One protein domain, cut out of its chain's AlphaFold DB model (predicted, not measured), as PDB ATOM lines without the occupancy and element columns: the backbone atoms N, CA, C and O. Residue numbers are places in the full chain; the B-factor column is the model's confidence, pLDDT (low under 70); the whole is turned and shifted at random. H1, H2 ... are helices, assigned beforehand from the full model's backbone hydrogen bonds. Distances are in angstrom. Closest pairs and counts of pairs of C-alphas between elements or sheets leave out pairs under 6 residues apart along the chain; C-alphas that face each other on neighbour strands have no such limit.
ATOM      1  N   PRO A 541     -36.571 -32.329 -55.673       87.25
ATOM      2  CA  PRO A 541     -35.320 -31.852 -55.104       87.25
ATOM      3  C   PRO A 541     -34.920 -30.532 -55.773       87.25
ATOM      4  O   PRO A 541     -35.098 -30.360 -56.982       87.25
ATOM      5  N   PHE A 542     -34.308 -29.623 -55.013       88.69
ATOM      6  CA  PHE A 542     -33.566 -28.524 -55.627       88.69
ATOM      7  C   PHE A 542     -32.369 -29.105 -56.417       88.69
ATOM      8  O   PHE A 542     -31.770 -30.079 -55.948       88.69
ATOM      9  N   PRO A 543     -32.008 -28.579 -57.605       88.75
ATOM     10  CA  PRO A 543     -30.866 -29.096 -58.366       88.75
ATOM     11  C   PRO A 543     -29.529 -28.913 -57.623       88.75
ATOM     12  O   PRO A 543     -29.436 -28.135 -56.677       88.75
ATOM     13  N   ASN A 544     -28.457 -29.567 -58.088       89.19
ATOM     14  CA  ASN A 544     -27.098 -29.179 -57.683       89.19
ATOM     15  C   ASN A 544     -26.895 -27.673 -57.981       89.19
ATOM     16  O   ASN A 544     -27.398 -27.188 -58.994       89.19
ATOM     17  N   LEU A 545     -26.192 -26.944 -57.108       90.00
ATOM     18  CA  LEU A 545     -25.967 -25.498 -57.205       90.00
ATOM     19  C   LEU A 545     -25.372 -25.083 -58.559       90.00
ATOM     20  O   LEU A 545     -25.789 -24.073 -59.112       90.00
ATOM     21  N   GLU A 546     -24.468 -25.883 -59.125       89.81
ATOM     22  CA  GLU A 546     -23.896 -25.651 -60.460       89.81
ATOM     23  C   GLU A 546     -24.966 -25.799 -61.551       89.81
ATOM     24  O   GLU A 546     -25.243 -24.865 -62.294       89.81
ATOM     25  N   VAL A 547     -25.691 -26.922 -61.556       90.25
ATOM     26  CA  VAL A 547     -26.795 -27.193 -62.497       90.25
ATOM     27  C   VAL A 547     -27.951 -26.189 -62.350       90.25
ATOM     28  O   VAL A 547     -28.696 -25.953 -63.301       90.25
ATOM     29  N   ALA A 548     -28.146 -25.610 -61.164       88.56
ATOM     30  CA  ALA A 548     -29.094 -24.527 -60.929       88.56
ATOM     31  C   ALA A 548     -28.565 -23.184 -61.459       88.56
ATOM     32  O   ALA A 548     -29.323 -22.474 -62.114       88.56
ATOM     33  N   LYS A 549     -27.280 -22.864 -61.248       89.75
ATOM     34  CA  LYS A 549     -26.614 -21.694 -61.837       89.75
ATOM     35  C   LYS A 549     -26.692 -21.725 -63.363       89.75
ATOM     36  O   LYS A 549     -27.178 -20.764 -63.951       89.75
ATOM     37  N   ASP A 550     -26.307 -22.835 -63.989       88.00
ATOM     38  CA  ASP A 550     -26.348 -22.999 -65.445       88.00
ATOM     39  C   ASP A 550     -27.759 -22.765 -65.995       88.00
ATOM     40  O   ASP A 550     -27.934 -22.024 -66.953       88.00
ATOM     41  N   LYS A 551     -28.789 -23.317 -65.338       87.12
ATOM     42  CA  LYS A 551     -30.198 -23.112 -65.719       87.12
ATOM     43  C   LYS A 551     -30.696 -21.677 -65.562       87.12
ATOM     44  O   LYS A 551     -31.641 -21.319 -66.253       87.12
ATOM     45  N   ILE A 552     -30.118 -20.891 -64.653       86.19
ATOM     46  CA  ILE A 552     -30.440 -19.464 -64.503       86.19
ATOM     47  C   ILE A 552     -29.753 -18.663 -65.621       86.19
ATOM     48  O   ILE A 552     -30.382 -17.791 -66.208       86.19
ATOM     49  N   LEU A 553     -28.505 -19.001 -65.962       85.06
ATOM     50  CA  LEU A 553     -27.740 -18.359 -67.040       85.06
ATOM     51  C   LEU A 553     -28.257 -18.707 -68.452       85.06
ATOM     52  O   LEU A 553     -28.164 -17.880 -69.356       85.06
ATOM     53  N   ASP A 554     -28.817 -19.907 -68.648       84.12
ATOM     54  CA  ASP A 554     -29.500 -20.333 -69.885       84.12
ATOM     55  C   ASP A 554     -30.966 -19.825 -69.970       84.12
ATOM     56  O   ASP A 554     -31.637 -20.096 -70.968       84.12
ATOM     57  N   HIS A 555     -31.496 -19.125 -68.952       83.00
ATOM     58  CA  HIS A 555     -32.881 -18.629 -68.941       83.00
ATOM     59  C   HIS A 555     -33.016 -17.290 -69.679       83.00
ATOM     60  O   HIS A 555     -32.192 -16.395 -69.501       83.00
ATOM     61  N   ASP A 556     -34.099 -17.103 -70.441       77.69
ATOM     62  CA  ASP A 556     -34.292 -15.909 -71.281       77.69
ATOM     63  C   ASP A 556     -34.291 -14.588 -70.480       77.69
ATOM     64  O   ASP A 556     -33.821 -13.572 -70.984       77.69
ATOM     65  N   ILE A 557     -34.696 -14.614 -69.201       74.56
ATOM     66  CA  ILE A 557     -34.634 -13.444 -68.297       74.56
ATOM     67  C   ILE A 557     -33.203 -12.897 -68.116       74.56
ATOM     68  O   ILE A 557     -33.002 -11.710 -67.877       74.56
ATOM     69  N   PHE A 558     -32.179 -13.741 -68.282       77.50
ATOM     70  CA  PHE A 558     -30.780 -13.326 -68.177       77.50
ATOM     71  C   PHE A 558     -30.321 -12.480 -69.382       77.50
ATOM     72  O   PHE A 558     -29.310 -11.787 -69.311       77.50
ATOM     73  N   VAL A 559     -31.091 -12.470 -70.480       70.56
ATOM     74  CA  VAL A 559     -30.880 -11.557 -71.618       70.56
ATOM     75  C   VAL A 559     -31.231 -10.112 -71.245       70.56
ATOM     76  O   VAL A 559     -30.640  -9.184 -71.792       70.56
ATOM     77  N   GLN A 560     -32.157  -9.914 -70.300       78.25
ATOM     78  CA  GLN A 560     -32.582  -8.594 -69.822       78.25
ATOM     79  C   GLN A 560     -31.595  -8.016 -68.791       78.25
ATOM     80  O   GLN A 560     -31.438  -6.802 -68.707       78.25
ATOM     81  N   TYR A 561     -30.874  -8.886 -68.072       79.44
ATOM     82  CA  TYR A 561     -29.934  -8.523 -67.003       79.44
ATOM     83  C   TYR A 561     -28.525  -9.119 -67.223       79.44
ATOM     84  O   TYR A 561     -28.025  -9.854 -66.369       79.44
ATOM     85  N   PRO A 562     -27.841  -8.808 -68.345       73.00
ATOM     86  CA  PRO A 562     -26.579  -9.454 -68.731       73.00
ATOM     87  C   PRO A 562     -25.391  -9.148 -67.798       73.00
ATOM     88  O   PRO A 562     -24.361  -9.814 -67.884       73.00
ATOM     89  N   SER A 563     -25.519  -8.150 -66.920       79.69
ATOM     90  CA  SER A 563     -24.549  -7.781 -65.883       79.69
ATOM     91  C   SER A 563     -24.792  -8.464 -64.526       79.69
ATOM     92  O   SER A 563     -23.998  -8.281 -63.603       79.69
ATOM     93  N   ALA A 564     -25.867  -9.245 -64.365       80.31
ATOM     94  CA  ALA A 564     -26.225  -9.838 -63.078       80.31
ATOM     95  C   ALA A 564     -25.285 -10.994 -62.682       80.31
ATOM     96  O   ALA A 564     -25.220 -12.038 -63.332       80.31
ATOM     97  N   VAL A 565     -24.572 -10.843 -61.564       83.50
ATOM     98  CA  VAL A 565     -23.612 -11.850 -61.083       83.50
ATOM     99  C   VAL A 565     -24.333 -12.997 -60.364       83.50
ATOM    100  O   VAL A 565     -24.628 -12.926 -59.173       83.50
ATOM    101  N   VAL A 566     -24.587 -14.093 -61.085       87.62
ATOM    102  CA  VAL A 566     -25.127 -15.343 -60.516       87.62
ATOM    103  C   VAL A 566     -23.979 -16.199 -59.966       87.62
ATOM    104  O   VAL A 566     -23.365 -17.013 -60.669       87.62
ATOM    105  N   ASP A 567     -23.667 -16.005 -58.688       90.69
ATOM    106  CA  ASP A 567     -22.700 -16.814 -57.948       90.69
ATOM    107  C   ASP A 567     -23.356 -18.018 -57.233       90.69
ATOM    108  O   ASP A 567     -24.581 -18.165 -57.163       90.69
ATOM    109  N   LEU A 568     -22.535 -18.930 -56.704       90.81
ATOM    110  CA  LEU A 568     -23.037 -20.117 -55.998       90.81
ATOM    111  C   LEU A 568     -23.660 -19.772 -54.629       90.81
ATOM    112  O   LEU A 568     -24.457 -20.551 -54.104       90.81
ATOM    113  N   PHE A 569     -23.351 -18.604 -54.057       91.75
ATOM    114  CA  PHE A 569     -23.913 -18.134 -52.789       91.75
ATOM    115  C   PHE A 569     -25.360 -17.649 -52.952       91.75
ATOM    116  O   PHE A 569     -26.228 -18.025 -52.159       91.75
ATOM    117  N   TYR A 570     -25.652 -16.902 -54.017       91.19
ATOM    118  CA  TYR A 570     -26.996 -16.543 -54.460       91.19
ATOM    119  C   TYR A 570     -27.832 -17.794 -54.747       91.19
ATOM    120  O   TYR A 570     -28.939 -17.929 -54.223       91.19
ATOM    121  N   VAL A 571     -27.284 -18.772 -55.478       92.38
ATOM    122  CA  VAL A 571     -27.993 -20.035 -55.755       92.38
ATOM    123  C   VAL A 571     -28.200 -20.875 -54.483       92.38
ATOM    124  O   VAL A 571     -29.256 -21.484 -54.312       92.38
ATOM    125  N   SER A 572     -27.270 -20.844 -53.523       91.62
ATOM    126  CA  SER A 572     -27.457 -21.448 -52.192       91.62
ATOM    127  C   SER A 572     -28.557 -20.738 -51.382       91.62
ATOM    128  O   SER A 572     -29.371 -21.402 -50.740       91.62
ATOM    129  N   LYS A 573     -28.671 -19.402 -51.472       92.75
ATOM    130  CA  LYS A 573     -29.797 -18.641 -50.896       92.75
ATOM    131  C   LYS A 573     -31.130 -18.948 -51.592       92.75
ATOM    132  O   LYS A 573     -32.151 -19.007 -50.908       92.75
ATOM    133  N   LEU A 574     -31.141 -19.178 -52.909       91.56
ATOM    134  CA  LEU A 574     -32.330 -19.645 -53.635       91.56
ATOM    135  C   LEU A 574     -32.765 -21.039 -53.168       91.56
ATOM    136  O   LEU A 574     -33.945 -21.216 -52.864       91.56
ATOM    137  N   ARG A 575     -31.830 -21.992 -53.023       92.81
ATOM    138  CA  ARG A 575     -32.111 -23.309 -52.423       92.81
ATOM    139  C   ARG A 575     -32.748 -23.154 -51.046       92.81
ATOM    140  O   ARG A 575     -33.776 -23.761 -50.776       92.81
ATOM    141  N   ASP A 576     -32.167 -22.323 -50.185       92.62
ATOM    142  CA  ASP A 576     -32.656 -22.156 -48.815       92.62
ATOM    143  C   ASP A 576     -34.043 -21.479 -48.757       92.62
ATOM    144  O   ASP A 576     -34.850 -21.812 -47.891       92.62
ATOM    145  N   ARG A 577     -34.371 -20.583 -49.699       91.31
ATOM    146  CA  ARG A 577     -35.740 -20.055 -49.866       91.31
ATOM    147  C   ARG A 577     -36.714 -21.139 -50.350       91.31
ATOM    148  O   ARG A 577     -37.815 -21.235 -49.818       91.31
ATOM    149  N   TYR A 578     -36.299 -21.955 -51.318       90.69
ATOM    150  CA  TYR A 578     -37.104 -23.025 -51.917       90.69
ATOM    151  C   TYR A 578     -37.392 -24.180 -50.946       90.69
ATOM    152  O   TYR A 578     -38.536 -24.594 -50.788       90.69
ATOM    153  N   ASP A 579     -36.377 -24.681 -50.240       90.38
ATOM    154  CA  ASP A 579     -36.581 -25.689 -49.196       90.38
ATOM    155  C   ASP A 579     -37.401 -25.114 -48.033       90.38
ATOM    156  O   ASP A 579     -38.223 -25.823 -47.453       90.38
ATOM    157  N   GLY A 580     -37.209 -23.824 -47.726       90.56
ATOM    158  CA  GLY A 580     -37.938 -23.093 -46.693       90.56
ATOM    159  C   GLY A 580     -39.440 -22.959 -46.962       90.56
ATOM    160  O   GLY A 580     -40.226 -23.068 -46.020       90.56
ATOM    161  N   SER A 581     -39.854 -22.773 -48.222       89.69
ATOM    162  CA  SER A 581     -41.272 -22.685 -48.604       89.69
ATOM    163  C   SER A 581     -41.981 -24.041 -48.690       89.69
ATOM    164  O   SER A 581     -43.207 -24.071 -48.686       89.69
ATOM    165  N   LEU A 582     -41.235 -25.153 -48.721       90.50
ATOM    166  CA  LEU A 582     -41.762 -26.522 -48.818       90.50
ATOM    167  C   LEU A 582     -41.706 -27.310 -47.496       90.50
ATOM    168  O   LEU A 582     -41.987 -28.512 -47.490       90.50
ATOM    169  N   ILE A 583     -41.328 -26.673 -46.378       91.12
ATOM    170  CA  ILE A 583     -41.185 -27.337 -45.067       91.12
ATOM    171  C   ILE A 583     -42.477 -28.060 -44.672       91.12
ATOM    172  O   ILE A 583     -42.423 -29.223 -44.278       91.12
ATOM    173  N   ASP A 584     -43.628 -27.400 -44.772       90.31
ATOM    174  CA  ASP A 584     -44.874 -27.905 -44.191       90.31
ATOM    175  C   ASP A 584     -45.494 -29.031 -45.032       90.31
ATOM    176  O   ASP A 584     -45.928 -30.046 -44.480       90.31
ATOM    177  N   GLU A 585     -45.432 -28.936 -46.362       90.00
ATOM    178  CA  GLU A 585     -45.780 -30.025 -47.275       90.00
ATOM    179  C   GLU A 585     -44.865 -31.248 -47.084       90.00
ATOM    180  O   GLU A 585     -45.358 -32.377 -47.011       90.00
ATOM    181  N   ARG A 586     -43.543 -31.051 -46.956       92.44
ATOM    182  CA  ARG A 586     -42.578 -32.148 -46.736       92.44
ATOM    183  C   ARG A 586     -42.742 -32.794 -45.356       92.44
ATOM    184  O   ARG A 586     -42.680 -34.019 -45.257       92.44
ATOM    185  N   VAL A 587     -43.029 -32.008 -44.314       93.88
ATOM    186  CA  VAL A 587     -43.412 -32.506 -42.978       93.88
ATOM    187  C   VAL A 587     -44.675 -33.360 -43.058       93.88
ATOM    188  O   VAL A 587     -44.707 -34.442 -42.474       93.88
ATOM    189  N   GLN A 588     -45.703 -32.930 -43.801       91.62
ATOM    190  CA  GLN A 588     -46.917 -33.733 -43.944       91.62
ATOM    191  C   GLN A 588     -46.639 -35.065 -44.654       91.62
ATOM    192  O   GLN A 588     -47.059 -36.105 -44.158       91.62
ATOM    193  N   ILE A 589     -45.879 -35.052 -45.755       91.12
ATOM    194  CA  ILE A 589     -45.515 -36.269 -46.501       91.12
ATOM    195  C   ILE A 589     -44.731 -37.257 -45.620       91.12
ATOM    196  O   ILE A 589     -45.012 -38.456 -45.648       91.12
ATOM    197  N   LEU A 590     -43.774 -36.776 -44.818       93.06
ATOM    198  CA  LEU A 590     -43.008 -37.624 -43.897       93.06
ATOM    199  C   LEU A 590     -43.878 -38.181 -42.763       93.06
ATOM    200  O   LEU A 590     -43.784 -39.371 -42.465       93.06
ATOM    201  N   ARG A 591     -44.766 -37.367 -42.179       93.62
ATOM    202  CA  ARG A 591     -45.729 -37.807 -41.156       93.62
ATOM    203  C   ARG A 591     -46.662 -38.894 -41.698       93.62
ATOM    204  O   ARG A 591     -46.789 -39.950 -41.085       93.62
ATOM    205  N   ASP A 592     -47.257 -38.673 -42.872       91.31
ATOM    206  CA  ASP A 592     -48.137 -39.642 -43.536       91.31
ATOM    207  C   ASP A 592     -47.390 -40.956 -43.829       91.31
ATOM    208  O   ASP A 592     -47.935 -42.044 -43.637       91.31
ATOM    209  N   ALA A 593     -46.120 -40.872 -44.240       91.81
ATOM    210  CA  ALA A 593     -45.264 -42.033 -44.462       91.81
ATOM    211  C   ALA A 593     -44.920 -42.796 -43.170       91.81
ATOM    212  O   ALA A 593     -44.918 -44.027 -43.190       91.81
ATOM    213  N   MET A 594     -44.663 -42.098 -42.057       93.56
ATOM    214  CA  MET A 594     -44.411 -42.716 -40.750       93.56
ATOM    215  C   MET A 594     -45.653 -43.422 -40.200       93.56
ATOM    216  O   MET A 594     -45.558 -44.581 -39.798       93.56
ATOM    217  N   VAL A 595     -46.826 -42.784 -40.265       92.19
ATOM    218  CA  VAL A 595     -48.102 -43.398 -39.855       92.19
ATOM    219  C   VAL A 595     -48.414 -44.637 -40.707       92.19
ATOM    220  O   VAL A 595     -48.774 -45.681 -40.168       92.19
ATOM    221  N   GLN A 596     -48.189 -44.583 -42.027       90.00
ATOM    222  CA  GLN A 596     -48.276 -45.764 -42.906       90.00
ATOM    223  C   GLN A 596     -47.255 -46.863 -42.564       90.00
ATOM    224  O   GLN A 596     -47.488 -48.026 -42.882       90.00
ATOM    225  N   GLY A 597     -46.119 -46.504 -41.964       88.81
ATOM    226  CA  GLY A 597     -45.089 -47.430 -41.497       88.81
ATOM    227  C   GLY A 597     -45.354 -48.031 -40.115       88.81
ATOM    228  O   GLY A 597     -44.498 -48.752 -39.617       88.81
ATOM    229  N   GLY A 598     -46.494 -47.732 -39.479       90.31
ATOM    230  CA  GLY A 598     -46.811 -48.206 -38.127       90.31
ATOM    231  C   GLY A 598     -46.092 -47.448 -37.005       90.31
ATOM    232  O   GLY A 598     -46.086 -47.910 -35.863       90.31
ATOM    233  N   TYR A 599     -45.493 -46.290 -37.300       92.00
ATOM    234  CA  TYR A 599     -44.924 -45.431 -36.266       92.00
ATOM    235  C   TYR A 599     -46.018 -44.640 -35.541       92.00
ATOM    236  O   TYR A 599     -46.991 -44.174 -36.132       92.00
ATOM    237  N   THR A 600     -45.806 -44.468 -34.245       88.94
ATOM    238  CA  THR A 600     -46.653 -43.765 -33.277       88.94
ATOM    239  C   THR A 600     -45.780 -42.808 -32.471       88.94
ATOM    240  O   THR A 600     -44.549 -42.891 -32.516       88.94
ATOM    241  N   LYS A 601     -46.387 -41.941 -31.660       87.38
ATOM    242  CA  LYS A 601     -45.645 -41.063 -30.745       87.38
ATOM    243  C   LYS A 601     -44.688 -41.778 -29.768       87.38
ATOM    244  O   LYS A 601     -43.788 -41.133 -29.244       87.38
ATOM    245  N   LEU A 602     -44.845 -43.087 -29.536       86.81
ATOM    246  CA  LEU A 602     -43.999 -43.872 -28.621       86.81
ATOM    247  C   LEU A 602     -42.723 -44.445 -29.264       86.81
ATOM    248  O   LEU A 602     -41.787 -44.775 -28.542       86.81
ATOM    249  N   ASN A 603     -42.676 -44.598 -30.593       89.38
ATOM    250  CA  ASN A 603     -41.538 -45.203 -31.307       89.38
ATOM    251  C   ASN A 603     -40.982 -44.337 -32.457       89.38
ATOM    252  O   ASN A 603     -40.025 -44.734 -33.121       89.38
ATOM    253  N   ALA A 604     -41.557 -43.157 -32.699       91.44
ATOM    254  CA  ALA A 604     -41.028 -42.172 -33.633       91.44
ATOM    255  C   ALA A 604     -39.866 -41.381 -32.997       91.44
ATOM    256  O   ALA A 604     -40.041 -40.714 -31.981       91.44
ATOM    257  N   ASN A 605     -38.686 -41.431 -33.619       93.38
ATOM    258  CA  ASN A 605     -37.477 -40.703 -33.220       93.38
ATOM    259  C   ASN A 605     -36.682 -40.232 -34.458       93.38
ATOM    260  O   ASN A 605     -37.010 -40.607 -35.586       93.38
ATOM    261  N   ASP A 606     -35.642 -39.414 -34.267       93.69
ATOM    262  CA  ASP A 606     -34.810 -38.872 -35.356       93.69
ATOM    263  C   ASP A 606     -34.281 -39.951 -36.333       93.69
ATOM    264  O   ASP A 606     -34.467 -39.777 -37.545       93.69
ATOM    265  N   PRO A 607     -33.700 -41.090 -35.879       94.25
ATOM    266  CA  PRO A 607     -33.350 -42.206 -36.761       94.25
ATOM    267  C   PRO A 607     -34.532 -42.733 -37.583       94.25
ATOM    268  O   PRO A 607     -34.422 -42.835 -38.803       94.25
ATOM    269  N   ALA A 608     -35.687 -42.986 -36.960       93.69
ATOM    270  CA  ALA A 608     -36.873 -43.496 -37.647       93.69
ATOM    271  C   ALA A 608     -37.401 -42.538 -38.730       93.69
ATOM    272  O   ALA A 608     -37.824 -42.991 -39.795       93.69
ATOM    273  N   VAL A 609     -37.344 -41.219 -38.503       94.56
ATOM    274  CA  VAL A 609     -37.694 -40.217 -39.529       94.56
ATOM    275  C   VAL A 609     -36.717 -40.303 -40.709       94.56
ATOM    276  O   VAL A 609     -37.142 -40.316 -41.866       94.56
ATOM    277  N   MET A 610     -35.413 -40.408 -40.430       93.44
ATOM    278  CA  MET A 610     -34.365 -40.525 -41.451       93.44
ATOM    279  C   MET A 610     -34.473 -41.833 -42.254       93.44
ATOM    280  O   MET A 610     -34.348 -41.808 -43.480       93.44
ATOM    281  N   ASP A 611     -34.754 -42.964 -41.602       94.38
ATOM    282  CA  ASP A 611     -34.910 -44.267 -42.259       94.38
ATOM    283  C   ASP A 611     -36.216 -44.390 -43.042       94.38
ATOM    284  O   ASP A 611     -36.206 -44.905 -44.163       94.38
ATOM    285  N   MET A 612     -37.321 -43.824 -42.547       94.00
ATOM    286  CA  MET A 612     -38.550 -43.701 -43.332       94.00
ATOM    287  C   MET A 612     -38.320 -42.840 -44.585       94.00
ATOM    288  O   MET A 612     -38.740 -43.213 -45.683       94.00
ATOM    289  N   ALA A 613     -37.587 -41.727 -44.460       93.94
ATOM    290  CA  ALA A 613     -37.239 -40.872 -45.592       93.94
ATOM    291  C   ALA A 613     -36.310 -41.575 -46.604       93.94
ATOM    292  O   ALA A 613     -36.493 -41.415 -47.815       93.94
ATOM    293  N   ARG A 614     -35.354 -42.396 -46.143       93.81
ATOM    294  CA  ARG A 614     -34.529 -43.269 -47.002       93.81
ATOM    295  C   ARG A 614     -35.382 -44.315 -47.725       93.81
ATOM    296  O   ARG A 614     -35.349 -44.370 -48.953       93.81
ATOM    297  N   SER A 615     -36.193 -45.073 -46.986       92.88
ATOM    298  CA  SER A 615     -37.075 -46.136 -47.493       92.88
ATOM    299  C   SER A 615     -38.051 -45.632 -48.565       92.88
ATOM    300  O   SER A 615     -38.136 -46.187 -49.662       92.88
ATOM    301  N   LYS A 616     -38.712 -44.495 -48.311       90.94
ATOM    302  CA  LYS A 616     -39.630 -43.833 -49.255       90.94
ATOM    303  C   LYS A 616     -38.910 -43.028 -50.355       90.94
ATOM    304  O   LYS A 616     -39.576 -42.403 -51.173       90.94
ATOM    305  N   LYS A 617     -37.569 -43.038 -50.391       92.06
ATOM    306  CA  LYS A 617     -36.697 -42.316 -51.343       92.06
ATOM    307  C   LYS A 617     -36.863 -40.783 -51.350       92.06
ATOM    308  O   LYS A 617     -36.495 -40.133 -52.324       92.06
ATOM    309  N   VAL A 618     -37.337 -40.199 -50.247       91.94
ATOM    310  CA  VAL A 618     -37.528 -38.745 -50.046       91.94
ATOM    311  C   VAL A 618     -36.500 -38.110 -49.095       91.94
ATOM    312  O   VAL A 618     -36.674 -36.981 -48.647       91.94
ATOM    313  N   HIS A 619     -35.399 -38.805 -48.794       91.50
ATOM    314  CA  HIS A 619     -34.321 -38.327 -47.912       91.50
ATOM    315  C   HIS A 619     -33.760 -36.939 -48.288       91.50
ATOM    316  O   HIS A 619     -33.274 -36.224 -47.416       91.50
ATOM    317  N   PHE A 620     -33.872 -36.516 -49.552       90.38
ATOM    318  CA  PHE A 620     -33.479 -35.176 -49.998       90.38
ATOM    319  C   PHE A 620     -34.297 -34.043 -49.346       90.38
ATOM    320  O   PHE A 620     -33.792 -32.928 -49.251       90.38
ATOM    321  N   PHE A 621     -35.494 -34.315 -48.804       92.75
ATOM    322  CA  PHE A 621     -36.232 -33.366 -47.950       92.75
ATOM    323  C   PHE A 621     -35.413 -32.923 -46.726       92.75
ATOM    324  O   PHE A 621     -35.638 -31.841 -46.188       92.75
ATOM    325  N   LEU A 622     -34.486 -33.776 -46.280       92.50
ATOM    326  CA  LEU A 622     -33.668 -33.622 -45.081       92.50
ATOM    327  C   LEU A 622     -32.203 -33.276 -45.408       92.50
ATOM    328  O   LEU A 622     -31.392 -33.165 -44.495       92.50
ATOM    329  N   ALA A 623     -31.859 -33.080 -46.690       89.62
ATOM    330  CA  ALA A 623     -30.492 -32.769 -47.122       89.62
ATOM    331  C   ALA A 623     -30.048 -31.339 -46.762       89.62
ATOM    332  O   ALA A 623     -28.859 -31.090 -46.565       89.62
ATOM    333  N   ASN A 624     -30.985 -30.390 -46.650       89.81
ATOM    334  CA  ASN A 624     -30.667 -29.031 -46.223       89.81
ATOM    335  C   ASN A 624     -30.573 -28.964 -44.691       89.81
ATOM    336  O   ASN A 624     -31.584 -28.853 -43.991       89.81
ATOM    337  N   GLN A 625     -29.343 -29.014 -44.170       89.62
ATOM    338  CA  GLN A 625     -29.043 -29.047 -42.731       89.62
ATOM    339  C   GLN A 625     -29.716 -27.917 -41.929       89.62
ATOM    340  O   GLN A 625     -30.093 -28.131 -40.777       89.62
ATOM    341  N   LYS A 626     -29.946 -26.739 -42.537       89.38
ATOM    342  CA  LYS A 626     -30.640 -25.603 -41.895       89.38
ATOM    343  C   LYS A 626     -32.085 -25.925 -41.508       89.38
ATOM    344  O   LYS A 626     -32.601 -25.367 -40.542       89.38
ATOM    345  N   PHE A 627     -32.738 -26.819 -42.250       92.88
ATOM    346  CA  PHE A 627     -34.131 -27.202 -42.026       92.88
ATOM    347  C   PHE A 627     -34.299 -28.643 -41.551       92.88
ATOM    348  O   PHE A 627     -35.336 -28.938 -40.969       92.88
ATOM    349  N   GLN A 628     -33.296 -29.513 -41.709       93.88
ATOM    350  CA  GLN A 628     -33.331 -30.924 -41.307       93.88
ATOM    351  C   GLN A 628     -33.910 -31.133 -39.896       93.88
ATOM    352  O   GLN A 628     -34.965 -31.749 -39.756       93.88
ATOM    353  N   LYS A 629     -33.288 -30.551 -38.857       93.94
ATOM    354  CA  LYS A 629     -33.781 -30.660 -37.467       93.94
ATOM    355  C   LYS A 629     -35.170 -30.037 -37.279       93.94
ATOM    356  O   LYS A 629     -35.991 -30.574 -36.546       93.94
ATOM    357  N   LYS A 630     -35.476 -28.933 -37.972       94.56
ATOM    358  CA  LYS A 630     -36.794 -28.272 -37.913       94.56
ATOM    359  C   LYS A 630     -37.900 -29.151 -38.511       94.56
ATOM    360  O   LYS A 630     -38.986 -29.213 -37.947       94.56
ATOM    361  N   ILE A 631     -37.621 -29.838 -39.621       94.94
ATOM    362  CA  ILE A 631     -38.536 -30.782 -40.276       94.94
ATOM    363  C   ILE A 631     -38.740 -32.005 -39.379       94.94
ATOM    364  O   ILE A 631     -39.885 -32.330 -39.081       94.94
ATOM    365  N   ILE A 632     -37.660 -32.629 -38.894       95.12
ATOM    366  CA  ILE A 632     -37.720 -33.802 -38.005       95.12
ATOM    367  C   ILE A 632     -38.532 -33.482 -36.742       95.12
ATOM    368  O   ILE A 632     -39.549 -34.130 -36.494       95.12
ATOM    369  N   ASN A 633     -38.184 -32.414 -36.015       94.62
ATOM    370  CA  ASN A 633     -38.915 -31.997 -34.816       94.62
ATOM    371  C   ASN A 633     -40.394 -31.709 -35.113       94.62
ATOM    372  O   ASN A 633     -41.261 -32.089 -34.326       94.62
ATOM    373  N   LYS A 634     -40.709 -31.067 -36.250       95.62
ATOM    374  CA  LYS A 634     -42.101 -30.777 -36.614       95.62
ATOM    375  C   LYS A 634     -42.868 -32.053 -36.973       95.62
ATOM    376  O   LYS A 634     -44.004 -32.163 -36.529       95.62
ATOM    377  N   VAL A 635     -42.262 -33.033 -37.656       94.94
ATOM    378  CA  VAL A 635     -42.854 -34.371 -37.878       94.94
ATOM    379  C   VAL A 635     -43.150 -35.051 -36.542       94.94
ATOM    380  O   VAL A 635     -44.301 -35.403 -36.296       94.94
ATOM    381  N   LEU A 636     -42.157 -35.167 -35.652       93.19
ATOM    382  CA  LEU A 636     -42.301 -35.838 -34.353       93.19
ATOM    383  C   LEU A 636     -43.354 -35.167 -33.455       93.19
ATOM    384  O   LEU A 636     -44.206 -35.851 -32.895       93.19
ATOM    385  N   SER A 637     -43.381 -33.829 -33.394       91.94
ATOM    386  CA  SER A 637     -44.405 -33.063 -32.651       91.94
ATOM    387  C   SER A 637     -45.840 -33.275 -33.156       91.94
ATOM    388  O   SER A 637     -46.804 -32.931 -32.477       91.94
ATOM    389  N   CYS A 638     -45.965 -33.815 -34.367       88.19
ATOM    390  CA  CYS A 638     -47.193 -34.003 -35.122       88.19
ATOM    391  C   CYS A 638     -47.597 -35.481 -35.267       88.19
ATOM    392  O   CYS A 638     -48.566 -35.768 -35.983       88.19
TER     393      CYS A 638
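Overview. This is residues 541 to 638 of the 640 residues of an uncharacterized protein of Acyrthosiphon pisum (UniProt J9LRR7). Helix H3 bridges two unequal parts: a cluster of H4, H5, H6 and H7 at one end, and H1 with the short H2 at the other, where the first residues of H1 and H3 meet in a corner. The arm of H1, H2 and H3 gives the model much of its length. The printed part has 98 residues with seven named helices, H1 to H7 in order along the chain, and no named strand; the class is all helix. It is loose, with a radius of gyration of the C-alphas of 16.9 A and spans of 55 by 19 by 17 A.

Along the chain. Find C-alpha 568 at (-23.037, -20.117, -55.998); from there H3 runs 19.8 A to residue 581. H4, residues 583 to 596, is 19.9 A long. Further on come H5, residues 606 to 615, 14.3 A, H6, residues 619 to 622, 5.5 A, and H7, residues 625 to 637, 18.8 A, ending at C-alpha 637 (-44.405, -33.063, -32.651). Before H3 look for H1, residues 545 to 553, 12.3 A, and H2, residues 556 to 559, 5.5 A.

Arrangement. With residues 568 to 572 alone, H3 touches H1, about perpendicular at 81 degrees; the closest C-alphas, of Leu 545 and Val 571, are 6.0 A apart. H4 touches H7 at a steep tilt of 48 degrees, the closest C-alphas being Val 587 and Val 635, 5.5 A. Every O i to N i+4 pair is within hydrogen-bond range in H1, H3, H4 and H5, but 7 of 9 in H7; H2 and H6 are too short for such a pair.

Size, cuts and confidence. The farthest C-alphas, of Pro 562 and Leu 602, are 55.6 A apart. The printed part has no cut, no link is long, and no printed residue is under 70 in pLDDT.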